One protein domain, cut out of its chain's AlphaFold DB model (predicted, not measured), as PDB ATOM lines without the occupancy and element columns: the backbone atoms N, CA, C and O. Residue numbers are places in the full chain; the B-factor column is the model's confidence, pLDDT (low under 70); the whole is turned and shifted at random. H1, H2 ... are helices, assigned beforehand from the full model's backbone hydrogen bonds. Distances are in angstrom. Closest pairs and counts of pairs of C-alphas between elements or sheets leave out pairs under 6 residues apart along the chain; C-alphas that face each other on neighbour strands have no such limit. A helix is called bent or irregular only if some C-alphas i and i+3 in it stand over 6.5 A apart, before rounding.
ATOM      1  N   ARG A 635      20.300 -17.852 -11.753       85.31
ATOM      2  CA  ARG A 635      20.794 -17.171 -10.553       85.31
ATOM      3  C   ARG A 635      20.126 -17.687  -9.281       85.31
ATOM      4  O   ARG A 635      20.792 -17.875  -8.265       85.31
ATOM      5  N   ILE A 636      18.823 -17.969  -9.327       85.06
ATOM      6  CA  ILE A 636      18.099 -18.570  -8.196       85.06
ATOM      7  C   ILE A 636      18.642 -19.975  -7.896       85.06
ATOM      8  O   ILE A 636      18.857 -20.312  -6.728       85.06
ATOM      9  N   VAL A 637      18.919 -20.784  -8.928       85.56
ATOM     10  CA  VAL A 637      19.559 -22.098  -8.753       85.56
ATOM     11  C   VAL A 637      20.937 -21.944  -8.109       85.56
ATOM     12  O   VAL A 637      21.239 -22.673  -7.165       85.56
ATOM     13  N   GLU A 638      21.761 -20.992  -8.547       86.25
ATOM     14  CA  GLU A 638      23.079 -20.736  -7.950       86.25
ATOM     15  C   GLU A 638      22.995 -20.332  -6.470       86.25
ATOM     16  O   GLU A 638      23.755 -20.850  -5.647       86.25
ATOM     17  N   LEU A 639      22.037 -19.478  -6.095       86.50
ATOM     18  CA  LEU A 639      21.824 -19.073  -4.702       86.50
ATOM     19  C   LEU A 639      21.404 -20.255  -3.817       86.50
ATOM     20  O   LEU A 639      22.005 -20.489  -2.763       86.50
ATOM     21  N   LEU A 640      20.405 -21.027  -4.258       83.88
ATOM     22  CA  LEU A 640      19.843 -22.142  -3.488       83.88
ATOM     23  C   LEU A 640      20.764 -23.363  -3.426       83.88
ATOM     24  O   LEU A 640      20.739 -24.100  -2.444       83.88
ATOM     25  N   THR A 641      21.587 -23.587  -4.452       82.56
ATOM     26  CA  THR A 641      22.508 -24.738  -4.518       82.56
ATOM     27  C   THR A 641      23.953 -24.391  -4.147       82.56
ATOM     28  O   THR A 641      24.780 -25.289  -3.962       82.56
ATOM     29  N   GLY A 642      24.257 -23.101  -3.998       84.50
ATOM     30  CA  GLY A 642      25.516 -22.570  -3.490       84.50
ATOM     31  C   GLY A 642      25.409 -22.179  -2.020       84.50
ATOM     32  O   GLY A 642      25.692 -22.988  -1.137       84.50
ATOM     33  N   LYS A 643      25.014 -20.928  -1.759       83.31
ATOM     34  CA  LYS A 643      25.000 -20.320  -0.418       83.31
ATOM     35  C   LYS A 643      24.001 -20.994   0.523       83.31
ATOM     36  O   LYS A 643      24.325 -21.247   1.680       83.31
ATOM     37  N   TRP A 644      22.818 -21.326   0.011       85.38
ATOM     38  CA  TRP A 644      21.688 -21.797   0.815       85.38
ATOM     39  C   TRP A 644      21.423 -23.299   0.715       85.38
ATOM     40  O   TRP A 644      20.404 -23.779   1.201       85.38
ATOM     41  N   ILE A 645      22.356 -24.085   0.168       86.44
ATOM     42  CA  ILE A 645      22.178 -25.544   0.076       86.44
ATOM     43  C   ILE A 645      22.064 -26.213   1.456       86.44
ATOM     44  O   ILE A 645      21.442 -27.266   1.596       86.44
ATOM     45  N   GLY A 646      22.603 -25.559   2.490       84.56
ATOM     46  CA  GLY A 646      22.431 -25.940   3.890       84.56
ATOM     47  C   GLY A 646      20.970 -25.959   4.348       84.56
ATOM     48  O   GLY A 646      20.657 -26.729   5.256       84.56
ATOM     49  N   ASN A 647      20.067 -25.227   3.680       85.69
ATOM     50  CA  ASN A 647      18.628 -25.276   3.945       85.69
ATOM     51  C   ASN A 647      18.098 -26.706   3.850       85.69
ATOM     52  O   ASN A 647      17.325 -27.124   4.700       85.69
ATOM     53  N   LEU A 648      18.580 -27.489   2.876       87.75
ATOM     54  CA  LEU A 648      18.188 -28.889   2.680       87.75
ATOM     55  C   LEU A 648      18.644 -29.821   3.809       87.75
ATOM     56  O   LEU A 648      18.144 -30.941   3.883       87.75
ATOM     57  N   LEU A 649      19.580 -29.387   4.655       84.38
ATOM     58  CA  LEU A 649      20.258 -30.216   5.646       84.38
ATOM     59  C   LEU A 649      19.954 -29.804   7.094       84.38
ATOM     60  O   LEU A 649      19.690 -30.678   7.918       84.38
ATOM     61  N   PHE A 650      20.017 -28.508   7.408       75.44
ATOM     62  CA  PHE A 650      19.991 -27.979   8.780       75.44
ATOM     63  C   PHE A 650      18.766 -27.142   9.123       75.44
ATOM     64  O   PHE A 650      18.656 -26.703  10.264       75.44
ATOM     65  N   GLU A 651      17.875 -26.907   8.169       75.19
ATOM     66  CA  GLU A 651      16.677 -26.121   8.430       75.19
ATOM     67  C   GLU A 651      15.454 -27.031   8.632       75.19
ATOM     68  O   GLU A 651      15.477 -28.208   8.223       75.19
ATOM     69  N   PRO A 652      14.393 -26.525   9.291       70.44
ATOM     70  CA  PRO A 652      13.142 -27.247   9.497       70.44
ATOM     71  C   PRO A 652      12.536 -27.786   8.192       70.44
ATOM     72  O   PRO A 652      12.878 -27.351   7.087       70.44
ATOM     73  N   ALA A 653      11.636 -28.764   8.311       72.25
ATOM     74  CA  ALA A 653      11.027 -29.419   7.152       72.25
ATOM     75  C   ALA A 653      10.336 -28.415   6.214       72.25
ATOM     76  O   ALA A 653      10.366 -28.594   5.001       72.25
ATOM     77  N   GLU A 654       9.804 -27.327   6.761       71.25
ATOM     78  CA  GLU A 654       9.135 -26.232   6.067       71.25
ATOM     79  C   GLU A 654      10.092 -25.513   5.104       71.25
ATOM     80  O   GLU A 654       9.829 -25.409   3.904       71.25
ATOM     81  N   VAL A 655      11.258 -25.092   5.600       78.25
ATOM     82  CA  VAL A 655      12.303 -24.427   4.803       78.25
ATOM     83  C   VAL A 655      12.857 -25.382   3.739       78.25
ATOM     84  O   VAL A 655      13.071 -24.981   2.589       78.25
ATOM     85  N   ARG A 656      13.024 -26.670   4.076       84.38
ATOM     86  CA  ARG A 656      13.423 -27.710   3.111       84.38
ATOM     87  C   ARG A 656      12.398 -27.891   2.002       84.38
ATOM     88  O   ARG A 656      12.772 -27.882   0.831       84.38
ATOM     89  N   GLN A 657      11.122 -28.047   2.349       81.75
ATOM     90  CA  GLN A 657      10.032 -28.223   1.390       81.75
ATOM     91  C   GLN A 657       9.906 -27.013   0.464       81.75
ATOM     92  O   GLN A 657       9.784 -27.199  -0.745       81.75
ATOM     93  N   LEU A 658      10.004 -25.789   0.994       80.62
ATOM     94  CA  LEU A 658       9.990 -24.561   0.192       80.62
ATOM     95  C   LEU A 658      11.181 -24.502  -0.769       80.62
ATOM     96  O   LEU A 658      10.994 -24.267  -1.961       80.62
ATOM     97  N   THR A 659      12.389 -24.801  -0.283       88.25
ATOM     98  CA  THR A 659      13.597 -24.856  -1.124       88.25
ATOM     99  C   THR A 659      13.429 -25.871  -2.263       88.25
ATOM    100  O   THR A 659      13.705 -25.564  -3.423       88.25
ATOM    101  N   LEU A 660      12.917 -27.069  -1.963       88.50
ATOM    102  CA  LEU A 660      12.654 -28.114  -2.958       88.50
ATOM    103  C   LEU A 660      11.519 -27.746  -3.926       88.50
ATOM    104  O   LEU A 660      11.611 -28.070  -5.108       88.50
ATOM    105  N   SER A 661      10.473 -27.061  -3.455       86.38
ATOM    106  CA  SER A 661       9.371 -26.553  -4.283       86.38
ATOM    107  C   SER A 661       9.879 -25.554  -5.319       86.38
ATOM    108  O   SER A 661       9.612 -25.708  -6.513       86.38
ATOM    109  N   ILE A 662      10.687 -24.585  -4.884       87.06
ATOM    110  CA  ILE A 662      11.275 -23.561  -5.752       87.06
ATOM    111  C   ILE A 662      12.169 -24.223  -6.813       87.06
ATOM    112  O   ILE A 662      11.971 -24.016  -8.010       87.06
ATOM    113  N   LEU A 663      13.079 -25.116  -6.412       87.75
ATOM    114  CA  LEU A 663      13.935 -25.849  -7.355       87.75
ATOM    115  C   LEU A 663      13.134 -26.743  -8.325       87.75
ATOM    116  O   LEU A 663      13.449 -26.828  -9.511       87.75
ATOM    117  N   SER A 664      12.055 -27.369  -7.850       86.50
ATOM    118  CA  SER A 664      11.147 -28.184  -8.667       86.50
ATOM    119  C   SER A 664      10.428 -27.360  -9.745       86.50
ATOM    120  O   SER A 664      10.317 -27.810 -10.893       86.50
ATOM    121  N   ARG A 665       9.986 -26.131  -9.423       84.50
ATOM    122  CA  ARG A 665       9.386 -25.187 -10.389       84.50
ATOM    123  C   ARG A 665      10.380 -24.736 -11.462       84.50
ATOM    124  O   ARG A 665       9.974 -24.526 -12.601       84.50
ATOM    125  N   LEU A 666      11.667 -24.662 -11.124       85.44
ATOM    126  CA  LEU A 666      12.767 -24.411 -12.065       85.44
ATOM    127  C   LEU A 666      13.183 -25.670 -12.854       85.44
ATOM    128  O   LEU A 666      14.224 -25.692 -13.503       85.44
ATOM    129  N   ASN A 667      12.339 -26.709 -12.846       81.94
ATOM    130  CA  ASN A 667      12.502 -27.968 -13.569       81.94
ATOM    131  C   ASN A 667      13.684 -28.847 -13.137       81.94
ATOM    132  O   ASN A 667      14.054 -29.745 -13.893       81.94
ATOM    133  N   ASP A 668      14.198 -28.707 -11.911       84.38
ATOM    134  CA  ASP A 668      15.191 -29.655 -11.403       84.38
ATOM    135  C   ASP A 668      14.549 -31.045 -11.142       84.38
ATOM    136  O   ASP A 668      13.632 -31.173 -10.316       84.38
ATOM    137  N   PRO A 669      14.986 -32.112 -11.845       84.81
ATOM    138  CA  PRO A 669      14.389 -33.442 -11.738       84.81
ATOM    139  C   PRO A 669      14.665 -34.111 -10.387       84.81
ATOM    140  O   PRO A 669      13.854 -34.910  -9.920       84.81
ATOM    141  N   ILE A 670      15.782 -33.784  -9.732       88.94
ATOM    142  CA  ILE A 670      16.154 -34.357  -8.437       88.94
ATOM    143  C   ILE A 670      15.392 -33.665  -7.314       88.94
ATOM    144  O   ILE A 670      14.895 -34.347  -6.416       88.94
ATOM    145  N   ALA A 671      15.209 -32.347  -7.391       88.75
ATOM    146  CA  ALA A 671      14.356 -31.618  -6.462       88.75
ATOM    147  C   ALA A 671      12.912 -32.144  -6.491       88.75
ATOM    148  O   ALA A 671      12.322 -32.342  -5.431       88.75
ATOM    149  N   LYS A 672      12.377 -32.480  -7.678       88.62
ATOM    150  CA  LYS A 672      11.064 -33.143  -7.831       88.62
ATOM    151  C   LYS A 672      10.989 -34.482  -7.089       88.62
ATOM    152  O   LYS A 672      10.000 -34.751  -6.409       88.62
ATOM    153  N   LEU A 673      12.030 -35.314  -7.186       90.19
ATOM    154  CA  LEU A 673      12.099 -36.592  -6.464       90.19
ATOM    155  C   LEU A 673      12.207 -36.392  -4.946       90.19
ATOM    156  O   LEU A 673      11.515 -37.075  -4.195       90.19
ATOM    157  N   CYS A 674      13.032 -35.444  -4.495       91.00
ATOM    158  CA  CYS A 674      13.176 -35.114  -3.076       91.00
ATOM    159  C   CYS A 674      11.863 -34.567  -2.493       91.00
ATOM    160  O   CYS A 674      11.445 -34.983  -1.415       91.00
ATOM    161  N   LEU A 675      11.163 -33.700  -3.234       87.75
ATOM    162  CA  LEU A 675       9.864 -33.157  -2.838       87.75
ATOM    163  C   LEU A 675       8.804 -34.261  -2.707       87.75
ATOM    164  O   LEU A 675       8.021 -34.248  -1.762       87.75
ATOM    165  N   ALA A 676       8.817 -35.259  -3.600       88.62
ATOM    166  CA  ALA A 676       7.929 -36.419  -3.505       88.62
ATOM    167  C   ALA A 676       8.202 -37.284  -2.260       88.62
ATOM    168  O   ALA A 676       7.269 -37.862  -1.710       88.62
ATOM    169  N   VAL A 677       9.457 -37.373  -1.802       89.81
ATOM    170  CA  VAL A 677       9.799 -38.040  -0.531       89.81
ATOM    171  C   VAL A 677       9.290 -37.218   0.650       89.81
ATOM    172  O   VAL A 677       8.636 -37.766   1.535       89.81
ATOM    173  N   GLU A 678       9.570 -35.912   0.665       85.00
ATOM    174  CA  GLU A 678       9.228 -35.027   1.786       85.00
ATOM    175  C   GLU A 678       7.714 -34.817   1.935       85.00
ATOM    176  O   GLU A 678       7.244 -34.604   3.050       85.00
ATOM    177  N   GLY A 679       6.947 -34.951   0.848       81.19
ATOM    178  CA  GLY A 679       5.482 -34.909   0.855       81.19
ATOM    179  C   GLY A 679       4.800 -36.132   1.483       81.19
ATOM    180  O   GLY A 679       3.601 -36.077   1.746       81.19
ATOM    181  N   ILE A 680       5.524 -37.229   1.745       83.69
ATOM    182  CA  ILE A 680       4.979 -38.411   2.432       83.69
ATOM    183  C   ILE A 680       5.186 -38.244   3.945       83.69
ATOM    184  O   ILE A 680       6.340 -38.243   4.387       83.69
ATOM    185  N   PRO A 681       4.119 -38.169   4.765       79.19
ATOM    186  CA  PRO A 681       4.246 -38.001   6.209       79.19
ATOM    187  C   PRO A 681       5.134 -39.077   6.858       79.19
ATOM    188  O   PRO A 681       5.002 -40.256   6.509       79.19
ATOM    189  N   PRO A 682       6.011 -38.724   7.820       77.94
ATOM    190  CA  PRO A 682       6.906 -39.666   8.493       77.94
ATOM    191  C   PRO A 682       6.160 -40.508   9.545       77.94
ATOM    192  O   PRO A 682       6.493 -40.510  10.726       77.94
ATOM    193  N   THR A 683       5.135 -41.245   9.119       81.94
ATOM    194  CA  THR A 683       4.350 -42.155   9.963       81.94
ATOM    195  C   THR A 683       4.726 -43.610   9.692       81.94
ATOM    196  O   THR A 683       5.236 -43.958   8.625       81.94
ATOM    197  N   VAL A 684       4.427 -44.500  10.643       83.25
ATOM    198  CA  VAL A 684       4.647 -45.950  10.476       83.25
ATOM    199  C   VAL A 684       3.890 -46.499   9.258       83.25
ATOM    200  O   VAL A 684       4.400 -47.376   8.568       83.25
ATOM    201  N   GLN A 685       2.707 -45.953   8.952       84.19
ATOM    202  CA  GLN A 685       1.912 -46.343   7.783       84.19
ATOM    203  C   GLN A 685       2.562 -45.892   6.463       84.19
ATOM    204  O   GLN A 685       2.634 -46.681   5.524       84.19
ATOM    205  N   GLY A 686       3.091 -44.662   6.401       85.25
ATOM    206  CA  GLY A 686       3.704 -44.090   5.193       85.25
ATOM    207  C   GLY A 686       5.150 -44.522   4.926       85.25
ATOM    208  O   GLY A 686       5.685 -44.267   3.846       85.25
ATOM    209  N   VAL A 687       5.814 -45.194   5.876       88.81
ATOM    210  CA  VAL A 687       7.263 -45.456   5.796       88.81
ATOM    211  C   VAL A 687       7.670 -46.319   4.600       88.81
ATOM    212  O   VAL A 687       8.761 -46.146   4.059       88.81
ATOM    213  N   ARG A 688       6.804 -47.240   4.160       91.94
ATOM    214  CA  ARG A 688       7.073 -48.101   2.998       91.94
ATOM    215  C   ARG A 688       7.165 -47.273   1.720       91.94
ATOM    216  O   ARG A 688       8.137 -47.420   0.978       91.94
ATOM    217  N   ASP A 689       6.188 -46.401   1.503       91.81
ATOM    218  CA  ASP A 689       6.117 -45.539   0.325       91.81
ATOM    219  C   ASP A 689       7.228 -44.489   0.364       91.81
ATOM    220  O   ASP A 689       7.917 -44.283  -0.638       91.81
ATOM    221  N   ARG A 690       7.504 -43.923   1.550       92.56
ATOM    222  CA  ARG A 690       8.631 -43.004   1.764       92.56
ATOM    223  C   ARG A 690       9.969 -43.660   1.425       92.56
ATOM    224  O   ARG A 690      10.759 -43.088   0.680       92.56
ATOM    225  N   ASN A 691      10.211 -44.885   1.893       93.81
ATOM    226  CA  ASN A 691      11.431 -45.636   1.586       93.81
ATOM    227  C   ASN A 691      11.534 -46.015   0.099       93.81
ATOM    228  O   ASN A 691      12.632 -46.033  -0.458       93.81
ATOM    229  N   MET A 692      10.415 -46.320  -0.564       92.25
ATOM    230  CA  MET A 692      10.401 -46.587  -2.006       92.25
ATOM    231  C   MET A 692      10.741 -45.330  -2.813       92.25
ATOM    232  O   MET A 692      11.525 -45.407  -3.757       92.25
ATOM    233  N   ALA A 693      10.198 -44.175  -2.423       91.88
ATOM    234  CA  ALA A 693      10.534 -42.889  -3.019       91.88
ATOM    235  C   ALA A 693      12.001 -42.508  -2.757       91.88
ATOM    236  O   ALA A 693      12.691 -42.098  -3.685       91.88
ATOM    237  N   LEU A 694      12.515 -42.732  -1.541       93.38
ATOM    238  CA  LEU A 694      13.899 -42.413  -1.173       93.38
ATOM    239  C   LEU A 694      14.920 -43.204  -2.003       93.38
ATOM    240  O   LEU A 694      15.920 -42.644  -2.445       93.38
ATOM    241  N   ARG A 695      14.643 -44.481  -2.309       94.44
ATOM    242  CA  ARG A 695      15.499 -45.291  -3.199       94.44
ATOM    243  C   ARG A 695      15.600 -44.739  -4.617       94.44
ATOM    244  O   ARG A 695      16.566 -45.071  -5.306       94.44
ATOM    245  N   LYS A 696      14.673 -43.874  -5.047       91.12
ATOM    246  CA  LYS A 696      14.775 -43.203  -6.350       91.12
ATOM    247  C   LYS A 696      15.931 -42.208  -6.439       91.12
ATOM    248  O   LYS A 696      16.325 -41.831  -7.535       91.12
ATOM    249  N   LEU A 697      16.510 -41.829  -5.298       91.44
ATOM    250  CA  LEU A 697      17.708 -40.992  -5.212       91.44
ATOM    251  C   LEU A 697      19.016 -41.801  -5.271       91.44
ATOM    252  O   LEU A 697      20.091 -41.246  -5.039       91.44
ATOM    253  N   SER A 698      18.953 -43.105  -5.561       90.06
ATOM    254  CA  SER A 698      20.146 -43.935  -5.765       90.06
ATOM    255  C   SER A 698      20.935 -43.481  -6.991       90.06
ATOM    256  O   SER A 698      20.357 -43.037  -7.986       90.06
ATOM    257  N   TRP A 699      22.255 -43.648  -6.940       84.94
ATOM    258  CA  TRP A 699      23.176 -43.193  -7.984       84.94
ATOM    259  C   TRP A 699      22.766 -43.601  -9.404       84.94
ATOM    260  O   TRP A 699      22.696 -42.759 -10.299       84.94
ATOM    261  N   ASP A 700      22.446 -44.881  -9.593       81.94
ATOM    262  CA  ASP A 700      22.140 -45.450 -10.908       81.94
ATOM    263  C   ASP A 700      20.898 -44.812 -11.547       81.94
ATOM    264  O   ASP A 700      20.816 -44.672 -12.766       81.94
ATOM    265  N   GLN A 701      19.943 -44.376 -10.720       80.38
ATOM    266  CA  GLN A 701      18.713 -43.734 -11.183       80.38
ATOM    267  C   GLN A 701      18.914 -42.248 -11.485       80.38
ATOM    268  O   GLN A 701      18.288 -41.723 -12.403       80.38
ATOM    269  N   ILE A 702      19.810 -41.574 -10.758       78.44
ATOM    270  CA  ILE A 702      20.177 -40.178 -11.030       78.44
ATOM    271  C   ILE A 702      20.964 -40.088 -12.342       78.44
ATOM    272  O   ILE A 702      20.643 -39.260 -13.189       78.44
ATOM    273  N   GLN A 703      21.927 -40.989 -12.562       71.38
ATOM    274  CA  GLN A 703      22.717 -41.053 -13.799       71.38
ATOM    275  C   GLN A 703      21.857 -41.200 -15.059       71.38
ATOM    276  O   GLN A 703      22.128 -40.541 -16.059       71.38
ATOM    277  N   GLY A 704      20.800 -42.016 -15.008       64.00
ATOM    278  CA  GLY A 704      19.892 -42.211 -16.142       64.00
ATOM    279  C   GLY A 704      19.081 -40.970 -16.540       64.00
ATOM    280  O   GLY A 704      18.552 -40.933 -17.648       64.00
ATOM    281  N   ASN A 705      18.997 -39.959 -15.669       59.09
ATOM    282  CA  ASN A 705      18.139 -38.784 -15.840       59.09
ATOM    283  C   ASN A 705      18.901 -37.489 -16.198       59.09
ATOM    284  O   ASN A 705      18.258 -36.471 -16.452       59.09
ATOM    285  N   CYS A 706      20.240 -37.497 -16.232       58.59
ATOM    286  CA  CYS A 706      21.064 -36.298 -16.451       58.59
ATOM    287  C   CYS A 706      21.748 -36.326 -17.829       58.59
ATOM    288  O   CYS A 706      22.463 -37.275 -18.136       58.59
ATOM    289  N   GLN A 707      21.586 -35.271 -18.639       54.28
ATOM    290  CA  GLN A 707      22.202 -35.173 -19.976       54.28
ATOM    291  C   GLN A 707      23.530 -34.376 -20.000       54.28
ATOM    292  O   GLN A 707      24.313 -34.553 -20.931       54.28
ATOM    293  N   GLU A 708      23.832 -33.556 -18.976       59.84
ATOM    294  CA  GLU A 708      25.010 -32.665 -18.931       59.84
ATOM    295  C   GLU A 708      25.837 -32.754 -17.629       59.84
ATOM    296  O   GLU A 708      25.302 -32.783 -16.518       59.84
ATOM    297  N   THR A 709      27.172 -32.695 -17.751       57.97
ATOM    298  CA  THR A 709      28.134 -32.900 -16.647       57.97
ATOM    299  C   THR A 709      28.085 -31.821 -15.551       57.97
ATOM    300  O   THR A 709      28.312 -32.127 -14.380       57.97
ATOM    301  N   ARG A 710      27.798 -30.551 -15.892       58.94
ATOM    302  CA  ARG A 710      27.703 -29.454 -14.900       58.94
ATOM    303  C   ARG A 710      26.432 -29.554 -14.055       58.94
ATOM    304  O   ARG A 710      26.513 -29.466 -12.831       58.94
ATOM    305  N   GLN A 711      25.289 -29.800 -14.692       67.88
ATOM    306  CA  GLN A 711      24.001 -29.980 -14.014       67.88
ATOM    307  C   GLN A 711      24.022 -31.197 -13.085       67.88
ATOM    308  O   GLN A 711      23.531 -31.135 -11.959       67.88
ATOM    309  N   GLN A 712      24.705 -32.264 -13.501       72.00
ATOM    310  CA  GLN A 712      24.870 -33.473 -12.704       72.00
ATOM    311  C   GLN A 712      25.606 -33.221 -11.376       72.00
ATOM    312  O   GLN A 712      25.248 -33.799 -10.353       72.00
ATOM    313  N   SER A 713      26.597 -32.320 -11.340       75.50
ATOM    314  CA  SER A 713      27.284 -31.970 -10.087       75.50
ATOM    315  C   SER A 713      26.366 -31.249  -9.094       75.50
ATOM    316  O   SER A 713      26.435 -31.534  -7.899       75.50
ATOM    317  N   VAL A 714      25.509 -30.344  -9.570       80.50
ATOM    318  CA  VAL A 714      24.552 -29.596  -8.736       80.50
ATOM    319  C   VAL A 714      23.465 -30.529  -8.202       80.50
ATOM    320  O   VAL A 714      23.219 -30.583  -6.999       80.50
ATOM    321  N   GLN A 715      22.897 -31.351  -9.081       83.69
ATOM    322  CA  GLN A 715      21.876 -32.345  -8.752       83.69
ATOM    323  C   GLN A 715      22.370 -33.382  -7.736       83.69
ATOM    324  O   GLN A 715      21.653 -33.727  -6.796       83.69
ATOM    325  N   ASN A 716      23.630 -33.813  -7.850       84.56
ATOM    326  CA  ASN A 716      24.251 -34.691  -6.859       84.56
ATOM    327  C   ASN A 716      24.385 -34.021  -5.491       84.56
ATOM    328  O   ASN A 716      24.130 -34.661  -4.472       84.56
ATOM    329  N   LYS A 717      24.740 -32.730  -5.443       86.19
ATOM    330  CA  LYS A 717      24.783 -31.994  -4.176       86.19
ATOM    331  C   LYS A 717      23.394 -31.926  -3.536       86.19
ATOM    332  O   LYS A 717      23.298 -32.216  -2.346       86.19
ATOM    333  N   ILE A 718      22.341 -31.620  -4.301       89.31
ATOM    334  CA  ILE A 718      20.950 -31.598  -3.808       89.31
ATOM    335  C   ILE A 718      20.571 -32.962  -3.215       89.31
ATOM    336  O   ILE A 718      20.136 -33.032  -2.063       89.31
ATOM    337  N   ALA A 719      20.803 -34.047  -3.964       90.69
ATOM    338  CA  ALA A 719      20.495 -35.405  -3.519       90.69
ATOM    339  C   ALA A 719      21.228 -35.767  -2.219       90.69
ATOM    340  O   ALA A 719      20.608 -36.274  -1.288       90.69
ATOM    341  N   LEU A 720      22.533 -35.487  -2.125       91.62
ATOM    342  CA  LEU A 720      23.326 -35.823  -0.941       91.62
ATOM    343  C   LEU A 720      22.888 -35.029   0.297       91.62
ATOM    344  O   LEU A 720      22.720 -35.630   1.356       91.62
ATOM    345  N   HIS A 721      22.644 -33.719   0.176       92.38
ATOM    346  CA  HIS A 721      22.166 -32.910   1.306       92.38
ATOM    347  C   HIS A 721      20.794 -33.393   1.794       92.38
ATOM    348  O   HIS A 721      20.600 -33.573   2.996       92.38
ATOM    349  N   PHE A 722      19.874 -33.694   0.871       92.19
ATOM    350  CA  PHE A 722      18.546 -34.204   1.215       92.19
ATOM    351  C   PHE A 722      18.573 -35.618   1.818       92.19
ATOM    352  O   PHE A 722      17.857 -35.899   2.773       92.19
ATOM    353  N   VAL A 723      19.398 -36.533   1.302       92.81
ATOM    354  CA  VAL A 723      19.501 -37.894   1.858       92.81
ATOM    355  C   VAL A 723      20.054 -37.858   3.281       92.81
ATOM    356  O   VAL A 723      19.557 -38.577   4.146       92.81
ATOM    357  N   VAL A 724      21.044 -37.002   3.553       91.25
ATOM    358  CA  VAL A 724      21.574 -36.835   4.913       91.25
ATOM    359  C   VAL A 724      20.544 -36.183   5.833       91.25
ATOM    360  O   VAL A 724      20.470 -36.555   7.006       91.25
ATOM    361  N   SER A 725      19.696 -35.289   5.315       88.81
ATOM    362  CA  SER A 725      18.631 -34.680   6.117       88.81
ATOM    363  C   SER A 725      17.646 -35.711   6.685       88.81
ATOM    364  O   SER A 725      17.082 -35.510   7.760       88.81
ATOM    365  N   GLN A 726      17.530 -36.882   6.046       89.12
ATOM    366  CA  GLN A 726      16.695 -37.985   6.526       89.12
ATOM    367  C   GLN A 726      17.164 -38.585   7.863       89.12
ATOM    368  O   GLN A 726      16.367 -39.229   8.543       89.12
ATOM    369  N   PHE A 727      18.415 -38.372   8.284       88.62
ATOM    370  CA  PHE A 727      18.885 -38.800   9.611       88.62
ATOM    371  C   PHE A 727      18.364 -37.928  10.757       88.62
ATOM    372  O   PHE A 727      18.409 -38.354  11.910       88.62
ATOM    373  N   TYR A 728      17.841 -36.741  10.445       83.12
ATOM    374  CA  TYR A 728      17.172 -35.876  11.415       83.12
ATOM    375  C   TYR A 728      15.677 -36.177  11.558       83.12
ATOM    376  O   TYR A 728      15.040 -35.708  12.496       83.12
ATOM    377  N   VAL A 729      15.107 -36.973  10.648       80.12
ATOM    378  CA  VAL A 729      13.719 -37.428  10.750       80.12
ATOM    379  C   VAL A 729      13.621 -38.411  11.915       80.12
ATOM    380  O   VAL A 729      14.348 -39.409  11.940       80.12
ATOM    381  N   ASN A 730      12.695 -38.173  12.850       77.56
ATOM    382  CA  ASN A 730      12.446 -39.044  14.004       77.56
ATOM    383  C   ASN A 730      11.686 -40.332  13.611       77.56
ATOM    384  O   ASN A 730      10.602 -40.626  14.110       77.56
ATOM    385  N   LEU A 731      12.237 -41.082  12.654       84.00
ATOM    386  CA  LEU A 731      11.698 -42.338  12.146       84.00
ATOM    387  C   LEU A 731      12.847 -43.279  11.769       84.00
ATOM    388  O   LEU A 731      13.328 -43.294  10.634       84.00
ATOM    389  N   SER A 732      13.269 -44.106  12.727       86.56
ATOM    390  CA  SER A 732      14.456 -44.968  12.604       86.56
ATOM    391  C   SER A 732      14.411 -45.964  11.440       86.56
ATOM    392  O   SER A 732      15.452 -46.380  10.934       86.56
ATOM    393  N   LEU A 733      13.211 -46.303  10.963       89.19
ATOM    394  CA  LEU A 733      12.973 -47.178   9.811       89.19
ATOM    395  C   LEU A 733      13.415 -46.570   8.461       89.19
ATOM    396  O   LEU A 733      13.514 -47.302   7.475       89.19
ATOM    397  N   VAL A 734      13.682 -45.260   8.400       89.00
ATOM    398  CA  VAL A 734      14.168 -44.568   7.188       89.00
ATOM    399  C   VAL A 734      15.697 -44.594   7.098       89.00
ATOM    400  O   VAL A 734      16.259 -44.673   6.005       89.00
ATOM    401  N   TRP A 735      16.396 -44.585   8.238       92.06
ATOM    402  CA  TRP A 735      17.855 -44.446   8.283       92.06
ATOM    403  C   TRP A 735      18.623 -45.547   7.528       92.06
ATOM    404  O   TRP A 735      19.568 -45.201   6.815       92.06
ATOM    405  N   PRO A 736      18.240 -46.843   7.583       92.69
ATOM    406  CA  PRO A 736      18.918 -47.879   6.802       92.69
ATOM    407  C   PRO A 736      18.843 -47.638   5.290       92.69
ATOM    408  O   PRO A 736      19.814 -47.891   4.580       92.69
ATOM    409  N   VAL A 737      17.717 -47.109   4.798       93.75
ATOM    410  CA  VAL A 737      17.521 -46.804   3.371       93.75
ATOM    411  C   VAL A 737      18.308 -45.556   2.970       93.75
ATOM    412  O   VAL A 737      18.935 -45.545   1.915       93.75
ATOM    413  N   ALA A 738      18.373 -44.533   3.823       93.06
ATOM    414  CA  ALA A 738      19.243 -43.378   3.584       93.06
ATOM    415  C   ALA A 738      20.732 -43.784   3.508       93.06
ATOM    416  O   ALA A 738      21.454 -43.350   2.610       93.06
ATOM    417  N   GLN A 739      21.186 -44.686   4.388       92.56
ATOM    418  CA  GLN A 739      22.542 -45.254   4.331       92.56
ATOM    419  C   GLN A 739      22.775 -46.106   3.075       92.56
ATOM    420  O   GLN A 739      23.864 -46.069   2.501       92.56
ATOM    421  N   GLU A 740      21.765 -46.863   2.637       92.31
ATOM    422  CA  GLU A 740      21.785 -47.607   1.375       92.31
ATOM    423  C   GLU A 740      22.006 -46.669   0.186       92.31
ATOM    424  O   GLU A 740      22.939 -46.881  -0.589       92.31
ATOM    425  N   VAL A 741      21.229 -45.587   0.094       92.38
ATOM    426  CA  VAL A 741      21.359 -44.588  -0.972       92.38
ATOM    427  C   VAL A 741      22.755 -43.956  -0.958       92.38
ATOM    428  O   VAL A 741      23.419 -43.960  -1.994       92.38
ATOM    429  N   LEU A 742      23.267 -43.512   0.198       92.31
ATOM    430  CA  LEU A 742      24.636 -42.974   0.307       92.31
ATOM    431  C   LEU A 742      25.703 -43.964  -0.180       92.31
ATOM    432  O   LEU A 742      26.672 -43.565  -0.826       92.31
ATOM    433  N   ARG A 743      25.517 -45.263   0.084       90.56
ATOM    434  CA  ARG A 743      26.424 -46.314  -0.390       90.56
ATOM    435  C   ARG A 743      26.429 -46.416  -1.915       90.56
ATOM    436  O   ARG A 743      27.507 -46.531  -2.491       90.56
ATOM    437  N   THR A 744      25.267 -46.322  -2.569       90.25
ATOM    438  CA  THR A 744      25.200 -46.318  -4.046       90.25
ATOM    439  C   THR A 744      25.966 -45.136  -4.637       90.25
ATOM    440  O   THR A 744      26.699 -45.299  -5.606       90.25
ATOM    441  N   HIS A 745      25.891 -43.961  -4.004       87.75
ATOM    442  CA  HIS A 745      26.656 -42.783  -4.411       87.75
ATOM    443  C   HIS A 745      28.162 -42.967  -4.220       87.75
ATOM    444  O   HIS A 745      28.924 -42.549  -5.087       87.75
ATOM    445  N   ALA A 746      28.595 -43.633  -3.149       87.25
ATOM    446  CA  ALA A 746      30.005 -43.925  -2.894       87.25
ATOM    447  C   ALA A 746      30.602 -44.976  -3.844       87.25
ATOM    448  O   ALA A 746      31.792 -44.929  -4.141       87.25
ATOM    449  N   GLN A 747      29.795 -45.940  -4.287       83.56
ATOM    450  CA  GLN A 747      30.222 -47.045  -5.155       83.56
ATOM    451  C   GLN A 747      30.012 -46.749  -6.648       83.56
ATOM    452  O   GLN A 747      30.616 -47.394  -7.503       83.56
ATOM    453  N   GLY A 748      29.156 -45.776  -6.957       71.25
ATOM    454  CA  GLY A 748      28.836 -45.348  -8.309       71.25
ATOM    455  C   GLY A 748      30.042 -44.824  -9.091       71.25
ATOM    456  O   GLY A 748      30.938 -44.197  -8.525       71.25
ATOM    457  N   GLY A 749      30.047 -45.054 -10.409       64.12
ATOM    458  CA  GLY A 749      31.027 -44.439 -11.314       64.12
ATOM    459  C   GLY A 749      32.287 -45.267 -11.579       64.12
ATOM    460  O   GLY A 749      33.365 -44.705 -11.729       64.12
ATOM    461  N   GLY A 750      32.186 -46.599 -11.688       59.12
ATOM    462  CA  GLY A 750      33.330 -47.518 -11.859       59.12
ATOM    463  C   GLY A 750      34.270 -47.292 -13.066       59.12
ATOM    464  O   GLY A 750      35.180 -48.090 -13.272       59.12
ATOM    465  N   ARG A 751      34.070 -46.239 -13.874       60.16
ATOM    466  CA  ARG A 751      34.950 -45.806 -14.980       60.16
ATOM    467  C   ARG A 751      35.441 -44.351 -14.855       60.16
ATOM    468  O   ARG A 751      36.085 -43.859 -15.778       60.16
ATOM    469  N   GLU A 752      35.132 -43.662 -13.761       70.81
ATOM    470  CA  GLU A 752      35.456 -42.245 -13.552       70.81
ATOM    471  C   GLU A 752      36.897 -42.044 -13.066       70.81
ATOM    472  O   GLU A 752      37.484 -42.906 -12.400       70.81
ATOM    473  N   ARG A 753      37.489 -40.884 -13.375       74.88
ATOM    474  CA  ARG A 753      38.823 -40.544 -12.859       74.88
ATOM    475  C   ARG A 753      38.756 -40.280 -11.348       74.88
ATOM    476  O   ARG A 753      37.765 -39.728 -10.870       74.88
ATOM    477  N   PRO A 754      39.840 -40.531 -10.586       75.94
ATOM    478  CA  PRO A 754      39.869 -40.249  -9.148       75.94
ATOM    479  C   PRO A 754      39.498 -38.804  -8.779       75.94
ATOM    480  O   PRO A 754      38.874 -38.577  -7.748       75.94
ATOM    481  N   SER A 755      39.848 -37.818  -9.611       76.00
ATOM    482  CA  SER A 755      39.484 -36.408  -9.404       76.00
ATOM    483  C   SER A 755      37.987 -36.137  -9.590       76.00
ATOM    484  O   SER A 755      37.414 -35.342  -8.850       76.00
ATOM    485  N   GLU A 756      37.353 -36.808 -10.554       76.88
ATOM    486  CA  GLU A 756      35.920 -36.679 -10.845       76.88
ATOM    487  C   GLU A 756      35.096 -37.308  -9.722       76.88
ATOM    488  O   GLU A 756      34.197 -36.663  -9.193       76.88
ATOM    489  N   PHE A 757      35.492 -38.498  -9.262       81.44
ATOM    490  CA  PHE A 757      34.895 -39.153  -8.100       81.44
ATOM    491  C   PHE A 757      34.913 -38.257  -6.850       81.44
ATOM    492  O   PHE A 757      33.927 -38.152  -6.116       81.44
ATOM    493  N   VAL A 758      36.042 -37.586  -6.601       81.69
ATOM    494  CA  VAL A 758      36.195 -36.699  -5.441       81.69
ATOM    495  C   VAL A 758      35.256 -35.511  -5.536       81.69
ATOM    496  O   VAL A 758      34.576 -35.209  -4.561       81.69
ATOM    497  N   ALA A 759      35.190 -34.861  -6.697       81.06
ATOM    498  CA  ALA A 759      34.289 -33.734  -6.915       81.06
ATOM    499  C   ALA A 759      32.807 -34.145  -6.835       81.06
ATOM    500  O   ALA A 759      31.978 -33.384  -6.342       81.06
ATOM    501  N   ARG A 760      32.485 -35.359  -7.294       84.00
ATOM    502  CA  ARG A 760      31.131 -35.920  -7.375       84.00
ATOM    503  C   ARG A 760      30.567 -36.354  -6.028       84.00
ATOM    504  O   ARG A 760      29.414 -36.050  -5.740       84.00
ATOM    505  N   PHE A 761      31.353 -37.080  -5.230       87.12
ATOM    506  CA  PHE A 761      30.885 -37.711  -3.995       87.12
ATOM    507  C   PHE A 761      31.691 -37.302  -2.763       87.12
ATOM    508  O   PHE A 761      31.109 -36.772  -1.819       87.12
ATOM    509  N   TRP A 762      33.012 -37.531  -2.749       88.75
ATOM    510  CA  TRP A 762      33.792 -37.398  -1.509       88.75
ATOM    511  C   TRP A 762      33.801 -35.971  -0.959       88.75
ATOM    512  O   TRP A 762      33.535 -35.787   0.221       88.75
ATOM    513  N   ALA A 763      34.067 -34.962  -1.792       88.06
ATOM    514  CA  ALA A 763      34.125 -33.574  -1.341       88.06
ATOM    515  C   ALA A 763      32.756 -33.054  -0.848       88.06
ATOM    516  O   ALA A 763      32.717 -32.505   0.252       88.06
ATOM    517  N   PRO A 764      31.623 -33.261  -1.559       88.00
ATOM    518  CA  PRO A 764      30.300 -32.927  -1.025       88.00
ATOM    519  C   PRO A 764      29.952 -33.676   0.269       88.00
ATOM    520  O   PRO A 764      29.488 -33.057   1.222       88.00
ATOM    521  N   PHE A 765      30.199 -34.989   0.325       91.50
ATOM    522  CA  PHE A 765      29.924 -35.809   1.508       91.50
ATOM    523  C   PHE A 765      30.753 -35.366   2.720       91.50
ATOM    524  O   PHE A 765      30.220 -35.221   3.819       91.50
ATOM    525  N   PHE A 766      32.053 -35.142   2.522       90.12
ATOM    526  CA  PHE A 766      32.957 -34.736   3.589       90.12
ATOM    527  C   PHE A 766      32.626 -33.330   4.095       90.12
ATOM    528  O   PHE A 766      32.574 -33.132   5.301       90.12
ATOM    529  N   ASN A 767      32.273 -32.399   3.203       90.31
ATOM    530  CA  ASN A 767      31.798 -31.070   3.592       90.31
ATOM    531  C   ASN A 767      30.523 -31.155   4.458       90.31
ATOM    532  O   ASN A 767      30.440 -30.521   5.508       90.31
ATOM    533  N   ILE A 768      29.554 -32.005   4.090       91.88
ATOM    534  CA  ILE A 768      28.374 -32.262   4.934       91.88
ATOM    535  C   ILE A 768      28.796 -32.797   6.314       91.88
ATOM    536  O   ILE A 768      28.308 -32.315   7.335       91.88
ATOM    537  N   LEU A 769      29.718 -33.764   6.363       91.12
ATOM    538  CA  LEU A 769      30.228 -34.322   7.616       91.12
ATOM    539  C   LEU A 769      30.930 -33.262   8.484       91.12
ATOM    540  O   LEU A 769      30.692 -33.233   9.690       91.12
ATOM    541  N   GLU A 770      31.739 -32.383   7.892       89.69
ATOM    542  CA  GLU A 770      32.389 -31.258   8.576       89.69
ATOM    543  C   GLU A 770      31.362 -30.270   9.138       89.69
ATOM    544  O   GLU A 770      31.445 -29.900  10.309       89.69
ATOM    545  N   GLN A 771      30.353 -29.889   8.349       88.38
ATOM    546  CA  GLN A 771      29.292 -28.984   8.800       88.38
ATOM    547  C   GLN A 771      28.487 -29.588   9.962       88.38
ATOM    548  O   GLN A 771      28.243 -28.913  10.964       88.38
ATOM    549  N   VAL A 772      28.113 -30.871   9.869       87.56
ATOM    550  CA  VAL A 772      27.413 -31.587  10.950       87.56
ATOM    551  C   VAL A 772      28.307 -31.683  12.191       87.56
ATOM    552  O   VAL A 772      27.852 -31.405  13.299       87.56
ATOM    553  N   HIS A 773      29.590 -32.014  12.023       85.88
ATOM    554  CA  HIS A 773      30.558 -32.070  13.121       85.88
ATOM    555  C   HIS A 773      30.721 -30.707  13.813       85.88
ATOM    556  O   HIS A 773      30.705 -30.642  15.041       85.88
ATOM    557  N   ALA A 774      30.793 -29.611  13.054       84.50
ATOM    558  CA  ALA A 774      30.866 -28.256  13.592       84.50
ATOM    559  C   ALA A 774      29.595 -27.852  14.361       84.50
ATOM    560  O   ALA A 774      29.694 -27.216  15.412       84.50
ATOM    561  N   LYS A 775      28.404 -28.246  13.890       80.19
ATOM    562  CA  LYS A 775      27.124 -27.974  14.570       80.19
ATOM    563  C   LYS A 775      26.987 -28.707  15.906       80.19
ATOM    564  O   LYS A 775      26.484 -28.110  16.850       80.19
ATOM    565  N   VAL A 776      27.510 -29.933  16.032       77.44
ATOM    566  CA  VAL A 776      27.570 -30.664  17.321       77.44
ATOM    567  C   VAL A 776      28.387 -29.906  18.381       77.44
ATOM    568  O   VAL A 776      28.133 -30.042  19.575       77.44
ATOM    569  N   ARG A 777      29.369 -29.096  17.967       68.56
ATOM    570  CA  ARG A 777      30.265 -28.354  18.873       68.56
ATOM    571  C   ARG A 777      29.679 -27.052  19.402       68.56
ATOM    572  O   ARG A 777      30.172 -26.528  20.400       68.56
ATOM    573  N   GLN A 778      28.681 -26.496  18.721       65.81
ATOM    574  CA  GLN A 778      28.026 -25.278  19.175       65.81
ATOM    575  C   GLN A 778      27.036 -25.670  20.280       65.81
ATOM    576  O   GLN A 778      26.138 -26.462  20.000       65.81
ATOM    577  N   PRO A 779      27.160 -25.160  21.527       50.25
ATOM    578  CA  PRO A 779      26.077 -25.305  22.489       50.25
ATOM    579  C   PRO A 779      24.842 -24.710  21.828       50.25
ATOM    580  O   PRO A 779      24.891 -23.570  21.356       50.25
ATOM    581  N   ALA A 805      -2.326 -12.738  18.974       62.28
ATOM    582  CA  ALA A 805      -3.082 -13.986  19.041       62.28
ATOM    583  C   ALA A 805      -3.538 -14.459  17.651       62.28
ATOM    584  O   ALA A 805      -3.398 -15.639  17.335       62.28
ATOM    585  N   ILE A 806      -4.035 -13.546  16.810       60.38
ATOM    586  CA  ILE A 806      -4.453 -13.836  15.427       60.38
ATOM    587  C   ILE A 806      -3.247 -14.267  14.580       60.38
ATOM    588  O   ILE A 806      -3.313 -15.265  13.865       60.38
ATOM    589  N   LEU A 807      -2.117 -13.563  14.694       61.38
ATOM    590  CA  LEU A 807      -0.879 -13.892  13.991       61.38
ATOM    591  C   LEU A 807      -0.307 -15.230  14.458       61.38
ATOM    592  O   LEU A 807       0.113 -16.031  13.628       61.38
ATOM    593  N   LEU A 808      -0.305 -15.491  15.768       61.94
ATOM    594  CA  LEU A 808       0.128 -16.773  16.315       61.94
ATOM    595  C   LEU A 808      -0.721 -17.909  15.757       61.94
ATOM    596  O   LEU A 808      -0.186 -18.921  15.320       61.94
ATOM    597  N   GLU A 809      -2.036 -17.738  15.751       61.47
ATOM    598  CA  GLU A 809      -2.945 -18.754  15.252       61.47
ATOM    599  C   GLU A 809      -2.789 -18.991  13.749       61.47
ATOM    600  O   GLU A 809      -2.786 -20.140  13.312       61.47
ATOM    601  N   LEU A 810      -2.601 -17.929  12.964       60.72
ATOM    602  CA  LEU A 810      -2.251 -18.033  11.552       60.72
ATOM    603  C   LEU A 810      -0.935 -18.804  11.367       60.72
ATOM    604  O   LEU A 810      -0.859 -19.691  10.521       60.72
ATOM    605  N   LEU A 811       0.093 -18.502  12.166       57.62
ATOM    606  CA  LEU A 811       1.374 -19.214  12.131       57.62
ATOM    607  C   LEU A 811       1.212 -20.690  12.506       57.62
ATOM    608  O   LEU A 811       1.780 -21.550  11.837       57.62
ATOM    609  N   GLU A 812       0.412 -20.995  13.527       58.84
ATOM    610  CA  GLU A 812       0.065 -22.364  13.906       58.84
ATOM    611  C   GLU A 812      -0.694 -23.086  12.790       58.84
ATOM    612  O   GLU A 812      -0.417 -24.252  12.548       58.84
ATOM    613  N   GLN A 813      -1.618 -22.427  12.083       59.03
ATOM    614  CA  GLN A 813      -2.329 -23.015  10.942       59.03
ATOM    615  C   GLN A 813      -1.393 -23.292   9.764       59.03
ATOM    616  O   GLN A 813      -1.423 -24.388   9.205       59.03
ATOM    617  N   ILE A 814      -0.534 -22.328   9.414       56.44
ATOM    618  CA  ILE A 814       0.485 -22.481   8.364       56.44
ATOM    619  C   ILE A 814       1.411 -23.659   8.696       56.44
ATOM    620  O   ILE A 814       1.749 -24.441   7.807       56.44
ATOM    621  N   GLN A 815       1.781 -23.813   9.971       54.03
ATOM    622  CA  GLN A 815       2.599 -24.926  10.453       54.03
ATOM    623  C   GLN A 815       1.818 -26.246  10.517       54.03
ATOM    624  O   GLN A 815       2.362 -27.279  10.160       54.03
ATOM    625  N   ALA A 816       0.544 -26.243  10.924       50.47
ATOM    626  CA  ALA A 816      -0.278 -27.447  11.082       50.47
ATOM    627  C   ALA A 816      -0.715 -28.081   9.752       50.47
ATOM    628  O   ALA A 816      -0.929 -29.292   9.695       50.47
ATOM    629  N   GLN A 817      -0.823 -27.294   8.674       48.97
ATOM    630  CA  GLN A 817      -1.033 -27.804   7.310       48.97
ATOM    631  C   GLN A 817       0.167 -28.610   6.780       48.97
ATOM    632  O   GLN A 817       0.071 -29.257   5.736       48.97
ATOM    633  N   GLN A 818       1.301 -28.582   7.483       48.75
ATOM    634  CA  GLN A 818       2.542 -29.238   7.100       48.75
ATOM    635  C   GLN A 818       2.922 -30.229   8.210       48.75
ATOM    636  O   GLN A 818       2.729 -29.976   9.391       48.75
ATOM    637  N   THR A 819       3.334 -31.434   7.812       42.66
ATOM    638  CA  THR A 819       3.482 -32.639   8.657       42.66
ATOM    639  C   THR A 819       3.784 -32.371  10.145       42.66
ATOM    640  O   THR A 819       4.879 -31.900  10.458       42.66
ATOM    641  N   PRO A 820       2.879 -32.742  11.074       39.47
ATOM    642  CA  PRO A 820       3.145 -32.640  12.500       39.47
ATOM    643  C   PRO A 820       4.182 -33.710  12.860       39.47
ATOM    644  O   PRO A 820       4.125 -34.809  12.313       39.47
ATOM    645  N   LEU A 821       5.084 -33.418  13.801       39.44
ATOM    646  CA  LEU A 821       6.140 -34.310  14.333       39.44
ATOM    647  C   LEU A 821       7.533 -34.208  13.687       39.44
ATOM    648  O   LEU A 821       8.182 -35.221  13.430       39.44
ATOM    649  N   MET A 822       8.071 -32.997  13.554       40.56
ATOM    650  CA  MET A 822       9.524 -32.820  13.624       40.56
ATOM    651  C   MET A 822       9.858 -32.028  14.886       40.56
ATOM    652  O   MET A 822       9.349 -30.926  15.089       40.56
ATOM    653  N   ASN A 823      10.706 -32.589  15.751       42.06
ATOM    654  CA  ASN A 823      11.373 -31.791  16.774       42.06
ATOM    655  C   ASN A 823      12.100 -30.653  16.045       42.06
ATOM    656  O   ASN A 823      12.925 -30.922  15.174       42.06
ATOM    657  N   ARG A 824      11.798 -29.388  16.378       50.97
ATOM    658  CA  ARG A 824      12.565 -28.239  15.854       50.97
ATOM    659  C   ARG A 824      14.050 -28.338  16.223       50.97
ATOM    660  O   ARG A 824      14.895 -27.763  15.548       50.97
ATOM    661  N   GLU A 825      14.367 -29.089  17.276       59.31
ATOM    662  CA  GLU A 825      15.734 -29.436  17.646       59.31
ATOM    663  C   GLU A 825      16.244 -30.592  16.779       59.31
ATOM    664  O   GLU A 825      15.849 -31.749  16.938       59.31
ATOM    665  N   LEU A 826      17.137 -30.259  15.849       72.75
ATOM    666  CA  LEU A 826      17.840 -31.234  15.028       72.75
ATOM    667  C   LEU A 826      18.911 -31.947  15.859       72.75
ATOM    668  O   LEU A 826      19.835 -31.323  16.380       72.75
ATOM    669  N   ASP A 827      18.831 -33.274  15.929       77.62
ATOM    670  CA  ASP A 827      19.839 -34.096  16.598       77.62
ATOM    671  C   ASP A 827      21.098 -34.253  15.722       77.62
ATOM    672  O   ASP A 827      21.292 -35.234  14.992       77.62
ATOM    673  N   HIS A 828      21.970 -33.241  15.776       83.69
ATOM    674  CA  HIS A 828      23.247 -33.229  15.055       83.69
ATOM    675  C   HIS A 828      24.164 -34.388  15.467       83.69
ATOM    676  O   HIS A 828      24.949 -34.870  14.644       83.69
ATOM    677  N   ALA A 829      24.061 -34.870  16.710       80.44
ATOM    678  CA  ALA A 829      24.864 -35.987  17.192       80.44
ATOM    679  C   ALA A 829      24.431 -37.301  16.528       80.44
ATOM    680  O   ALA A 829      25.287 -38.053  16.047       80.44
ATOM    681  N   ASN A 830      23.121 -37.540  16.418       82.88
ATOM    682  CA  ASN A 830      22.569 -38.698  15.724       82.88
ATOM    683  C   ASN A 830      22.921 -38.690  14.229       82.88
ATOM    684  O   ASN A 830      23.415 -39.690  13.698       82.88
ATOM    685  N   ALA A 831      22.766 -37.549  13.550       85.94
ATOM    686  CA  ALA A 831      23.154 -37.424  12.145       85.94
ATOM    687  C   ALA A 831      24.656 -37.703  11.935       85.94
ATOM    688  O   ALA A 831      25.022 -38.476  11.043       85.94
TER     689      ALA A 831
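This is residues 635 to 779 and 805 to 831 of the 886 residues of the protein "Hypothetical protein" of Cyprideis torosa (UniProt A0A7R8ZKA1). A compact body of helices is built round the long helix H7, with H4 and H9 on two sides of it, H5 and H8 side by side along a third, and H2 and H3 towards the opposite side. H10 reaches away from this body, and its residues 805 to 813 stick out. H4, H5, H7, H8 and H9 form an up-and-down bundle, each running against the one before it. The printed part has 172 residues with eleven named helices, H1 to H11 in order, no named strand, and the class all helix. It is compact, with a radius of gyration of the C-alphas of 16.3 A, yet elongated, spanning 59 by 34 by 33 A.

H1, residues 635 to 641, only just touches H3, residues 653 to 665, with 3 pairs of C-alphas within 8 A, and H3 does so with residues 659 to 663 alone; Val 637 and Leu 663 have the closest C-alphas, 6.9 A. H2, residues 647 to 650, touches residues 718 to 725 alone of the hub H7, residues 709 to 728, closest at the C-alphas of Leu 649 and Ser 725, 4.8 A. H3 forms a helical hairpin with H4, residues 669 to 678, at a shallow tilt of 30 degrees; the closest C-alphas, of Ser 664 and Lys 672, are 5.0 A apart. H4 and H5, residues 687 to 697, form another, closest at the C-alphas of Val 677 and Ala 693, 5.5 A. H6, residues 699 to 703, touches residues 741 to 745 alone of H8, residues 735 to 747. H7 and H8 run opposite ways at a shallow tilt of 27 degrees, with the C-alphas of Val 723 and Ala 738 closest, 5.8 A. H9, residues 754 to 777, runs the same way as H7 at a shallow tilt of 32 degrees, only just short of steep. H9 is irregular, with C-alphas 760 and 763 7.1 A apart. H11, residues 828 to 831, touches H7 and H9. Every O i to N i+4 pair is within hydrogen-bond range in H1, H3, H4, H6, H8 and H10, residues 805 to 816, against 5 of 7 in H5, 13 of 16 in H7 and 17 of 20 in H9; H2 and H11 are too short for such a pair.

H1 begins at C-alpha 635, (20.794, -17.171, -10.553). H7 is 30.3 A long and H9 31.9 A, H8 18.4 A and H3 18.1 A. H11 ends at C-alpha 831, (23.154, -37.424, 12.145).

Residues 780 to 804 are not printed, and C-alphas 779 and 805 are 31.5 A apart across the cut. The link from H10 to H11 is long. The pLDDT is under 70 at residues 704 to 711, 749 to 751, 777 to 779 and 805 to 825.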